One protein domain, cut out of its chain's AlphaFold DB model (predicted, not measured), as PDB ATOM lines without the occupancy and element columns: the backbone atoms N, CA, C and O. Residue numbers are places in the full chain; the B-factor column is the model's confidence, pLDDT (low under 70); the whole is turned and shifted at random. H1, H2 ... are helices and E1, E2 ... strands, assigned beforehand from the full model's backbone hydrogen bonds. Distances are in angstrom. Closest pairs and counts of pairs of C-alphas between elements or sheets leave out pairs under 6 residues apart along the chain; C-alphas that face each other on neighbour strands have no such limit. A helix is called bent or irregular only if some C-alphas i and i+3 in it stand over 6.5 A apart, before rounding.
ATOM      1  N   THR A 114     239.904 211.553 193.670       94.94
ATOM      2  CA  THR A 114     240.849 210.716 192.937       94.94
ATOM      3  C   THR A 114     241.420 211.475 191.751       94.94
ATOM      4  O   THR A 114     240.810 212.414 191.226       94.94
ATOM      5  N   TYR A 115     242.601 211.069 191.303       96.94
ATOM      6  CA  TYR A 115     243.212 211.624 190.107       96.94
ATOM      7  C   TYR A 115     242.328 211.412 188.870       96.94
ATOM      8  O   TYR A 115     241.913 210.306 188.515       96.94
ATOM      9  N   ARG A 116     242.075 212.531 188.190       96.25
ATOM     10  CA  ARG A 116     241.494 212.636 186.847       96.25
ATOM     11  C   ARG A 116     242.502 213.326 185.940       96.25
ATOM     12  O   ARG A 116     243.438 213.947 186.442       96.25
ATOM     13  N   ALA A 117     242.280 213.278 184.627       96.69
ATOM     14  CA  ALA A 117     243.278 213.691 183.642       96.69
ATOM     15  C   ALA A 117     243.924 215.053 183.938       96.69
ATOM     16  O   ALA A 117     245.141 215.154 184.024       96.69
ATOM     17  N   ARG A 118     243.124 216.090 184.211       96.50
ATOM     18  CA  ARG A 118     243.652 217.438 184.485       96.50
ATOM     19  C   ARG A 118     244.578 217.502 185.700       96.50
ATOM     20  O   ARG A 118     245.566 218.228 185.673       96.50
ATOM     21  N   HIS A 119     244.232 216.799 186.776       96.81
ATOM     22  CA  HIS A 119     245.036 216.778 187.998       96.81
ATOM     23  C   HIS A 119     246.284 215.920 187.825       96.81
ATOM     24  O   HIS A 119     247.364 216.359 188.196       96.81
ATOM     25  N   ALA A 120     246.143 214.754 187.190       97.62
ATOM     26  CA  ALA A 120     247.269 213.876 186.906       97.62
ATOM     27  C   ALA A 120     248.305 214.586 186.026       97.62
ATOM     28  O   ALA A 120     249.478 214.633 186.369       97.62
ATOM     29  N   LEU A 121     247.860 215.256 184.959       97.38
ATOM     30  CA  LEU A 121     248.730 216.040 184.084       97.38
ATOM     31  C   LEU A 121     249.475 217.140 184.841       97.38
ATOM     32  O   LEU A 121     250.684 217.265 184.681       97.38
ATOM     33  N   ARG A 122     248.781 217.927 185.673       97.50
ATOM     34  CA  ARG A 122     249.420 219.005 186.445       97.50
ATOM     35  C   ARG A 122     250.488 218.468 187.384       97.50
ATOM     36  O   ARG A 122     251.616 218.947 187.327       97.50
ATOM     37  N   ASP A 123     250.146 217.481 188.200       97.25
ATOM     38  CA  ASP A 123     251.036 217.011 189.259       97.25
ATOM     39  C   ASP A 123     252.231 216.238 188.663       97.25
ATOM     40  O   ASP A 123     253.378 216.490 189.036       97.25
ATOM     41  N   THR A 124     252.007 215.402 187.641       97.81
ATOM     42  CA  THR A 124     253.082 214.734 186.891       97.81
ATOM     43  C   THR A 124     253.956 215.727 186.123       97.81
ATOM     44  O   THR A 124     255.178 215.613 186.139       97.81
ATOM     45  N   GLY A 125     253.365 216.716 185.448       97.38
ATOM     46  CA  GLY A 125     254.127 217.693 184.672       97.38
ATOM     47  C   GLY A 125     255.007 218.577 185.549       97.38
ATOM     48  O   GLY A 125     256.156 218.827 185.188       97.38
ATOM     49  N   LEU A 126     254.516 218.979 186.725       96.88
ATOM     50  CA  LEU A 126     255.332 219.669 187.725       96.88
ATOM     51  C   LEU A 126     256.497 218.792 188.201       96.88
ATOM     52  O   LEU A 126     257.625 219.274 188.263       96.88
ATOM     53  N   ALA A 127     256.258 217.503 188.471       96.56
ATOM     54  CA  ALA A 127     257.309 216.563 188.875       96.56
ATOM     55  C   ALA A 127     258.376 216.345 187.783       96.56
ATOM     56  O   ALA A 127     259.551 216.168 188.095       96.56
ATOM     57  N   LEU A 128     257.984 216.409 186.508       96.19
ATOM     58  CA  LEU A 128     258.883 216.339 185.350       96.19
ATOM     59  C   LEU A 128     259.606 217.665 185.045       96.19
ATOM     60  O   LEU A 128     260.371 217.734 184.084       96.19
ATOM     61  N   GLY A 129     259.363 218.727 185.820       96.12
ATOM     62  CA  GLY A 129     259.969 220.042 185.601       96.12
ATOM     63  C   GLY A 129     259.387 220.815 184.412       96.12
ATOM     64  O   GLY A 129     260.012 221.757 183.926       96.12
ATOM     65  N   ILE A 130     258.197 220.446 183.929       95.56
ATOM     66  CA  ILE A 130     257.494 221.195 182.881       95.56
ATOM     67  C   ILE A 130     257.018 222.535 183.470       95.56
ATOM     68  O   ILE A 130     256.414 222.541 184.546       95.56
ATOM     69  N   PRO A 131     257.228 223.674 182.778       96.56
ATOM     70  CA  PRO A 131     256.794 224.976 183.273       96.56
ATOM     71  C   PRO A 131     255.301 224.999 183.664       96.56
ATOM     72  O   PRO A 131     254.467 224.548 182.867       96.56
ATOM     73  N   PRO A 132     254.929 225.565 184.834       95.25
ATOM     74  CA  PRO A 132     253.550 225.571 185.336       95.25
ATOM     75  C   PRO A 132     252.521 226.134 184.349       95.25
ATOM     76  O   PRO A 132     251.392 225.650 184.273       95.25
ATOM     77  N   GLN A 133     252.910 227.146 183.572       96.62
ATOM     78  CA  GLN A 133     252.064 227.764 182.553       96.62
ATOM     79  C   GLN A 133     251.742 226.764 181.439       96.62
ATOM     80  O   GLN A 133     250.571 226.543 181.136       96.62
ATOM     81  N   LEU A 134     252.767 226.090 180.906       94.56
ATOM     82  CA  LEU A 134     252.614 225.108 179.836       94.56
ATOM     83  C   LEU A 134     251.778 223.906 180.290       94.56
ATOM     84  O   LEU A 134     250.842 223.514 179.596       94.56
ATOM     85  N   ILE A 135     252.058 223.333 181.467       96.31
ATOM     86  CA  ILE A 135     251.251 222.203 181.950       96.31
ATOM     87  C   ILE A 135     249.826 222.634 182.317       96.31
ATOM     88  O   ILE A 135     248.875 221.875 182.134       96.31
ATOM     89  N   GLY A 136     249.652 223.873 182.781       96.25
ATOM     90  CA  GLY A 136     248.346 224.474 183.011       96.25
ATOM     91  C   GLY A 136     247.514 224.568 181.733       96.25
ATOM     92  O   GLY A 136     246.327 224.239 181.771       96.25
ATOM     93  N   GLU A 137     248.125 224.976 180.619       94.31
ATOM     94  CA  GLU A 137     247.506 225.015 179.288       94.31
ATOM     95  C   GLU A 137     247.141 223.615 178.790       94.31
ATOM     96  O   GLU A 137     245.984 223.385 178.441       94.31
ATOM     97  N   ILE A 138     248.086 222.666 178.845       93.88
ATOM     98  CA  ILE A 138     247.849 221.267 178.457       93.88
ATOM     99  C   ILE A 138     246.697 220.688 179.283       93.88
ATOM    100  O   ILE A 138     245.716 220.208 178.734       93.88
ATOM    101  N   ALA A 139     246.741 220.781 180.612       95.88
ATOM    102  CA  ALA A 139     245.687 220.231 181.459       95.88
ATOM    103  C   ALA A 139     244.317 220.893 181.224       95.88
ATOM    104  O   ALA A 139     243.289 220.237 181.377       95.88
ATOM    105  N   LYS A 140     244.269 222.187 180.876       95.25
ATOM    106  CA  LYS A 140     243.009 222.883 180.566       95.25
ATOM    107  C   LYS A 140     242.393 222.428 179.241       95.25
ATOM    108  O   LYS A 140     241.170 222.483 179.139       95.25
ATOM    109  N   SER A 141     243.192 221.975 178.270       93.44
ATOM    110  CA  SER A 141     242.672 221.523 176.973       93.44
ATOM    111  C   SER A 141     241.926 220.191 177.060       93.44
ATOM    112  O   SER A 141     241.027 219.951 176.263       93.44
ATOM    113  N   PHE A 142     242.258 219.326 178.025       94.69
ATOM    114  CA  PHE A 142     241.532 218.070 178.237       94.69
ATOM    115  C   PHE A 142     240.146 218.334 178.847       94.69
ATOM    116  O   PHE A 142     240.056 219.096 179.818       94.69
ATOM    117  N   PRO A 143     239.063 217.692 178.374       92.88
ATOM    118  CA  PRO A 143     237.785 217.684 179.086       92.88
ATOM    119  C   PRO A 143     237.843 216.845 180.378       92.88
ATOM    120  O   PRO A 143     238.895 216.366 180.810       92.88
ATOM    121  N   HIS A 144     236.700 216.700 181.051       93.19
ATOM    122  CA  HIS A 144     236.585 215.894 182.267       93.19
ATOM    123  C   HIS A 144     236.627 214.391 181.943       93.19
ATOM    124  O   HIS A 144     235.588 213.760 181.779       93.19
ATOM    125  N   LEU A 145     237.833 213.820 181.884       94.38
ATOM    126  CA  LEU A 145     238.071 212.402 181.585       94.38
ATOM    127  C   LEU A 145     238.947 211.695 182.633       94.38
ATOM    128  O   LEU A 145     239.547 212.325 183.517       94.38
ATOM    129  N   ARG A 146     238.944 210.358 182.595       96.62
ATOM    130  CA  ARG A 146     239.752 209.504 183.483       96.62
ATOM    131  C   ARG A 146     241.223 209.645 183.139       96.62
ATOM    132  O   ARG A 146     241.554 209.802 181.977       96.62
ATOM    133  N   ALA A 147     242.119 209.560 184.118       97.12
ATOM    134  CA  ALA A 147     243.529 209.745 183.794       97.12
ATOM    135  C   ALA A 147     244.020 208.672 182.812       97.12
ATOM    136  O   ALA A 147     244.785 209.023 181.933       97.12
ATOM    137  N   ARG A 148     243.488 207.438 182.865       96.81
ATOM    138  CA  ARG A 148     243.838 206.327 181.953       96.81
ATOM    139  C   ARG A 148     243.574 206.575 180.459       96.81
ATOM    140  O   ARG A 148     244.087 205.825 179.642       96.81
ATOM    141  N   ASP A 149     242.760 207.573 180.115       95.81
ATOM    142  CA  ASP A 149     242.351 207.847 178.729       95.81
ATOM    143  C   ASP A 149     243.209 208.956 178.076       95.81
ATOM    144  O   ASP A 149     242.946 209.375 176.947       95.81
ATOM    145  N   ILE A 150     244.229 209.475 178.777       95.25
ATOM    146  CA  ILE A 150     245.015 210.641 178.346       95.25
ATOM    147  C   ILE A 150     245.702 210.423 176.991       95.25
ATOM    148  O   ILE A 150     245.669 211.334 176.167       95.25
ATOM    149  N   ARG A 151     246.323 209.264 176.736       91.56
ATOM    150  CA  ARG A 151     247.051 208.992 175.482       91.56
ATOM    151  C   ARG A 151     246.120 208.877 174.280       91.56
ATOM    152  O   ARG A 151     246.497 209.302 173.191       91.56
ATOM    153  N   GLY A 152     244.921 208.324 174.473       89.69
ATOM    154  CA  GLY A 152     243.924 208.167 173.410       89.69
ATOM    155  C   GLY A 152     243.212 209.475 173.060       89.69
ATOM    156  O   GLY A 152     242.914 209.736 171.894       89.69
ATOM    157  N   ALA A 153     243.003 210.345 174.050       91.50
ATOM    158  CA  ALA A 153     242.159 211.524 173.894       91.50
ATOM    159  C   ALA A 153     242.590 212.489 172.761       91.50
ATOM    160  O   ALA A 153     241.707 212.947 172.035       91.50
ATOM    161  N   PRO A 154     243.885 212.805 172.529       88.94
ATOM    162  CA  PRO A 154     244.285 213.694 171.436       88.94
ATOM    163  C   PRO A 154     243.924 213.196 170.033       88.94
ATOM    164  O   PRO A 154     243.738 214.018 169.138       88.94
ATOM    165  N   ALA A 155     243.829 211.878 169.833       86.38
ATOM    166  CA  ALA A 155     243.448 211.295 168.549       86.38
ATOM    167  C   ALA A 155     241.929 211.349 168.311       86.38
ATOM    168  O   ALA A 155     241.486 211.462 167.170       86.38
ATOM    169  N   GLU A 156     241.138 211.287 169.382       87.69
ATOM    170  CA  GLU A 156     239.678 211.175 169.312       87.69
ATOM    171  C   GLU A 156     238.961 212.525 169.437       87.69
ATOM    172  O   GLU A 156     237.898 212.722 168.846       87.69
ATOM    173  N   LEU A 157     239.535 213.469 170.187       90.50
ATOM    174  CA  LEU A 157     238.855 214.698 170.584       90.50
ATOM    175  C   LEU A 157     239.273 215.907 169.728       90.50
ATOM    176  O   LEU A 157     240.442 216.312 169.750       90.50
ATOM    177  N   PRO A 158     238.335 216.550 169.002       87.19
ATOM    178  CA  PRO A 158     238.622 217.719 168.171       87.19
ATOM    179  C   PRO A 158     239.282 218.887 168.914       87.19
ATOM    180  O   PRO A 158     240.138 219.571 168.351       87.19
ATOM    181  N   GLU A 159     238.916 219.111 170.175       86.38
ATOM    182  CA  GLU A 159     239.474 220.158 171.035       86.38
ATOM    183  C   GLU A 159     240.961 219.948 171.366       86.38
ATOM    184  O   GLU A 159     241.657 220.900 171.719       86.38
ATOM    185  N   LEU A 160     241.482 218.729 171.187       90.38
ATOM    186  CA  LEU A 160     242.877 218.379 171.437       90.38
ATOM    187  C   LEU A 160     243.740 218.350 170.167       90.38
ATOM    188  O   LEU A 160     244.930 218.061 170.258       90.38
ATOM    189  N   ARG A 161     243.219 218.714 168.986       84.75
ATOM    190  CA  ARG A 161     243.971 218.653 167.710       84.75
ATOM    191  C   ARG A 161     245.317 219.380 167.733       84.75
ATOM    192  O   ARG A 161     246.305 218.878 167.205       84.75
ATOM    193  N   GLN A 162     245.378 220.561 168.353       85.12
ATOM    194  CA  GLN A 162     246.635 221.314 168.462       85.12
ATOM    195  C   GLN A 162     247.661 220.619 169.368       85.12
ATOM    196  O   GLN A 162     248.870 220.789 169.185       85.12
ATOM    197  N   LEU A 163     247.175 219.853 170.347       86.81
ATOM    198  CA  LEU A 163     247.995 219.036 171.229       86.81
ATOM    199  C   LEU A 163     248.416 217.733 170.540       86.81
ATOM    200  O   LEU A 163     249.563 217.328 170.690       86.81
ATOM    201  N   ALA A 164     247.542 217.136 169.725       84.19
ATOM    202  CA  ALA A 164     247.822 215.932 168.943       84.19
ATOM    203  C   ALA A 164     249.057 216.113 168.046       84.19
ATOM    204  O   ALA A 164     249.952 215.276 168.050       84.19
ATOM    205  N   ALA A 165     249.177 217.272 167.386       83.44
ATOM    206  CA  ALA A 165     250.331 217.617 166.547       83.44
ATOM    207  C   ALA A 165     251.681 217.674 167.295       83.44
ATOM    208  O   ALA A 165     252.738 217.739 166.669       83.44
ATOM    209  N   ARG A 166     251.666 217.693 168.631       83.75
ATOM    210  CA  ARG A 166     252.856 217.742 169.490       83.75
ATOM    211  C   ARG A 166     252.866 216.632 170.547       83.75
ATOM    212  O   ARG A 166     253.671 216.712 171.473       83.75
ATOM    213  N   ALA A 167     251.986 215.635 170.435       77.88
ATOM    214  CA  ALA A 167     251.761 214.630 171.472       77.88
ATOM    215  C   ALA A 167     253.024 213.810 171.769       77.88
ATOM    216  O   ALA A 167     253.321 213.557 172.936       77.88
ATOM    217  N   ASP A 168     253.822 213.500 170.745       82.31
ATOM    218  CA  ASP A 168     255.055 212.715 170.885       82.31
ATOM    219  C   ASP A 168     256.091 213.371 171.810       82.31
ATOM    220  O   ASP A 168     256.893 212.687 172.441       82.31
ATOM    221  N   ARG A 169     256.051 214.703 171.967       85.50
ATOM    222  CA  ARG A 169     256.970 215.446 172.852       85.50
ATOM    223  C   ARG A 169     256.717 215.201 174.338       85.50
ATOM    224  O   ARG A 169     257.541 215.577 175.164       85.50
ATOM    225  N   PHE A 170     255.575 214.613 174.677       87.56
ATOM    226  CA  PHE A 170     255.082 214.481 176.043       87.56
ATOM    227  C   PHE A 170     254.872 213.012 176.449       87.56
ATOM    228  O   PHE A 170     254.161 212.747 177.410       87.56
ATOM    229  N   GLY A 171     255.505 212.056 175.755       89.62
ATOM    230  CA  GLY A 171     255.344 210.613 176.004       89.62
ATOM    231  C   GLY A 171     255.420 210.218 177.486       89.62
ATOM    232  O   GLY A 171     254.477 209.628 178.011       89.62
ATOM    233  N   SER A 172     256.488 210.627 178.182       92.25
ATOM    234  CA  SER A 172     256.669 210.341 179.615       92.25
ATOM    235  C   SER A 172     255.629 211.022 180.509       92.25
ATOM    236  O   SER A 172     255.249 210.466 181.535       92.25
ATOM    237  N   LEU A 173     255.138 212.208 180.127       95.75
ATOM    238  CA  LEU A 173     254.052 212.879 180.846       95.75
ATOM    239  C   LEU A 173     252.767 212.055 180.757       95.75
ATOM    240  O   LEU A 173     252.113 211.854 181.777       95.75
ATOM    241  N   TRP A 174     252.408 211.574 179.565       94.50
ATOM    242  CA  TRP A 174     251.185 210.796 179.376       94.50
ATOM    243  C   TRP A 174     251.219 209.482 180.149       94.50
ATOM    244  O   TRP A 174     250.264 209.163 180.848       94.50
ATOM    245  N   GLU A 175     252.326 208.747 180.048       94.69
ATOM    246  CA  GLU A 175     252.509 207.463 180.723       94.69
ATOM    247  C   GLU A 175     252.381 207.596 182.244       94.69
ATOM    248  O   GLU A 175     251.591 206.890 182.874       94.69
ATOM    249  N   LEU A 176     253.117 208.541 182.833       97.00
ATOM    250  CA  LEU A 176     253.098 208.755 184.274       97.00
ATOM    251  C   LEU A 176     251.744 209.298 184.752       97.00
ATOM    252  O   LEU A 176     251.259 208.871 185.797       97.00
ATOM    253  N   ALA A 177     251.111 210.200 183.994       97.44
ATOM    254  CA  ALA A 177     249.802 210.742 184.351       97.44
ATOM    255  C   ALA A 177     248.700 209.669 184.291       97.44
ATOM    256  O   ALA A 177     247.834 209.633 185.165       97.44
ATOM    257  N   GLU A 178     248.735 208.761 183.313       97.44
ATOM    258  CA  GLU A 178     247.818 207.615 183.264       97.44
ATOM    259  C   GLU A 178     248.004 206.665 184.445       97.44
ATOM    260  O   GLU A 178     247.016 206.163 184.985       97.44
ATOM    261  N   GLY A 179     249.251 206.460 184.881       97.31
ATOM    262  CA  GLY A 179     249.575 205.648 186.054       97.31
ATOM    263  C   GLY A 179     248.956 206.163 187.357       97.31
ATOM    264  O   GLY A 179     248.802 205.393 188.303       97.31
ATOM    265  N   LEU A 180     248.549 207.436 187.404       97.56
ATOM    266  CA  LEU A 180     247.847 208.008 188.552       97.56
ATOM    267  C   LEU A 180     246.337 207.725 188.550       97.56
ATOM    268  O   LEU A 180     245.667 208.097 189.509       97.56
ATOM    269  N   ASP A 181     245.762 207.101 187.516       97.50
ATOM    270  CA  ASP A 181     244.307 206.941 187.403       97.50
ATOM    271  C   ASP A 181     243.659 206.327 188.646       97.50
ATOM    272  O   ASP A 181     244.048 205.264 189.124       97.50
ATOM    273  N   ALA A 182     242.611 206.999 189.129       93.50
ATOM    274  CA  ALA A 182     241.826 206.610 190.297       93.50
ATOM    275  C   ALA A 182     242.597 206.530 191.629       93.50
ATOM    276  O   ALA A 182     241.976 206.232 192.651       93.50
ATOM    277  N   LEU A 183     243.894 206.855 191.664       96.38
ATOM    278  CA  LEU A 183     244.616 206.976 192.926       96.38
ATOM    279  C   LEU A 183     244.039 208.136 193.753       96.38
ATOM    280  O   LEU A 183     243.655 209.163 193.176       96.38
ATOM    281  N   PRO A 184     243.971 208.011 195.090       94.81
ATOM    282  CA  PRO A 184     243.606 209.121 195.960       94.81
ATOM    283  C   PRO A 184     244.565 210.297 195.764       94.81
ATOM    284  O   PRO A 184     245.783 210.131 195.791       94.81
ATOM    285  N   ARG A 185     244.010 211.491 195.568       93.25
ATOM    286  CA  ARG A 185     244.768 212.739 195.428       93.25
ATOM    287  C   ARG A 185     244.629 213.630 196.654       93.25
ATOM    288  O   ARG A 185     245.562 214.340 197.014       93.25
ATOM    289  N   GLY A 186     243.460 213.618 197.280       91.19
ATOM    290  CA  GLY A 186     243.183 214.459 198.429       91.19
ATOM    291  C   GLY A 186     241.796 214.217 198.992       91.19
ATOM    292  O   GLY A 186     241.050 213.359 198.520       91.19
ATOM    293  N   TYR A 187     241.464 215.004 200.004       90.19
ATOM    294  CA  TYR A 187     240.171 214.979 200.663       90.19
ATOM    295  C   TYR A 187     239.611 216.393 200.689       90.19
ATOM    296  O   TYR A 187     240.264 217.318 201.169       90.19
TER     297      TYR A 187
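What this domain is: This is residues 114 to 187 of the 206 residues of the protein "Error-prone DNA polymerase" of Streptomyces sp. MMG1533 (UniProt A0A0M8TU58). H1 and H2 form a helical hairpin, two helices side by side, and residues 173 to 178 of H5 cross H1 at nearly a right angle. The short helices H3 and H4 make a corner at one end of the longest axis, near the end of H2, and the short strand E1 lies at the opposite end. The printed part has 74 residues, with five named helices and one named strand in the order H1, H2, H3, H4, H5, E1, and is mostly helix. It is compact, with a radius of gyration of the C-alphas of 11.1 A, and spans 34 by 24 by 18 A.

How they stand to each other: H1, residues 117 to 127, and H2, residues 132 to 141, touch and run opposite ways at a shallow tilt of 18 degrees; their closest C-alphas, those of Arg 118 and Ala 139, are 4.6 A apart. H3, residues 153 to 156, and H4, residues 158 to 164, touch only at the corner by their link, closest at the C-alphas of Pro 154 and Ala 164, 4.9 A apart. H2 and H4 only just touch, with 3 pairs of C-alphas within 8 A, the closest being those of Ser 141 and Leu 160, 6.4 A apart. They run opposite ways at a steep tilt of 36 degrees, only just past shallow. H5, residues 167 to 179, touches H1 with residues 173 to 178 alone; the closest C-alphas, those of Ala 120 and Ala 177, are 4.8 A apart, and the lines are about perpendicular, at 77 degrees. H4 and H5 meet only through their link. H2 and H5 are apart. E1, residues 184 to 187, pairs with no named strand; it is apart from H1, but only just, the closest C-alphas being 8.5 A apart. In H1 and H2 every O i to N i+4 pair is within hydrogen-bond range; in H4 1 of 3 is, beside 3 of 4 O i to N i+3 pairs, in H5 6 of 9, and H3 is too short for such a pair.

Where its parts are: H1 begins at C-alpha 117, (243.278, 213.691, 183.642), and is 15.2 A long; H2 is 14.3 A long. H4 is irregular, with C-alphas 159 and 162 7.7 A apart. H5, the longest helix at 17.3 A, is irregular too, with C-alphas 169 and 172 8.5 A apart. E1 ends at C-alpha 187, (240.171, 214.979, 200.663).

The domain as a whole: The two C-alphas farthest apart, those of Ala 165 and Tyr 187, are 35.7 A apart. The printed part has no cut. The link from H2 to H3, with 11 residues, is long; the other links are tight. The mean pLDDT of the printed part is 93.1, and no printed residue is under 70.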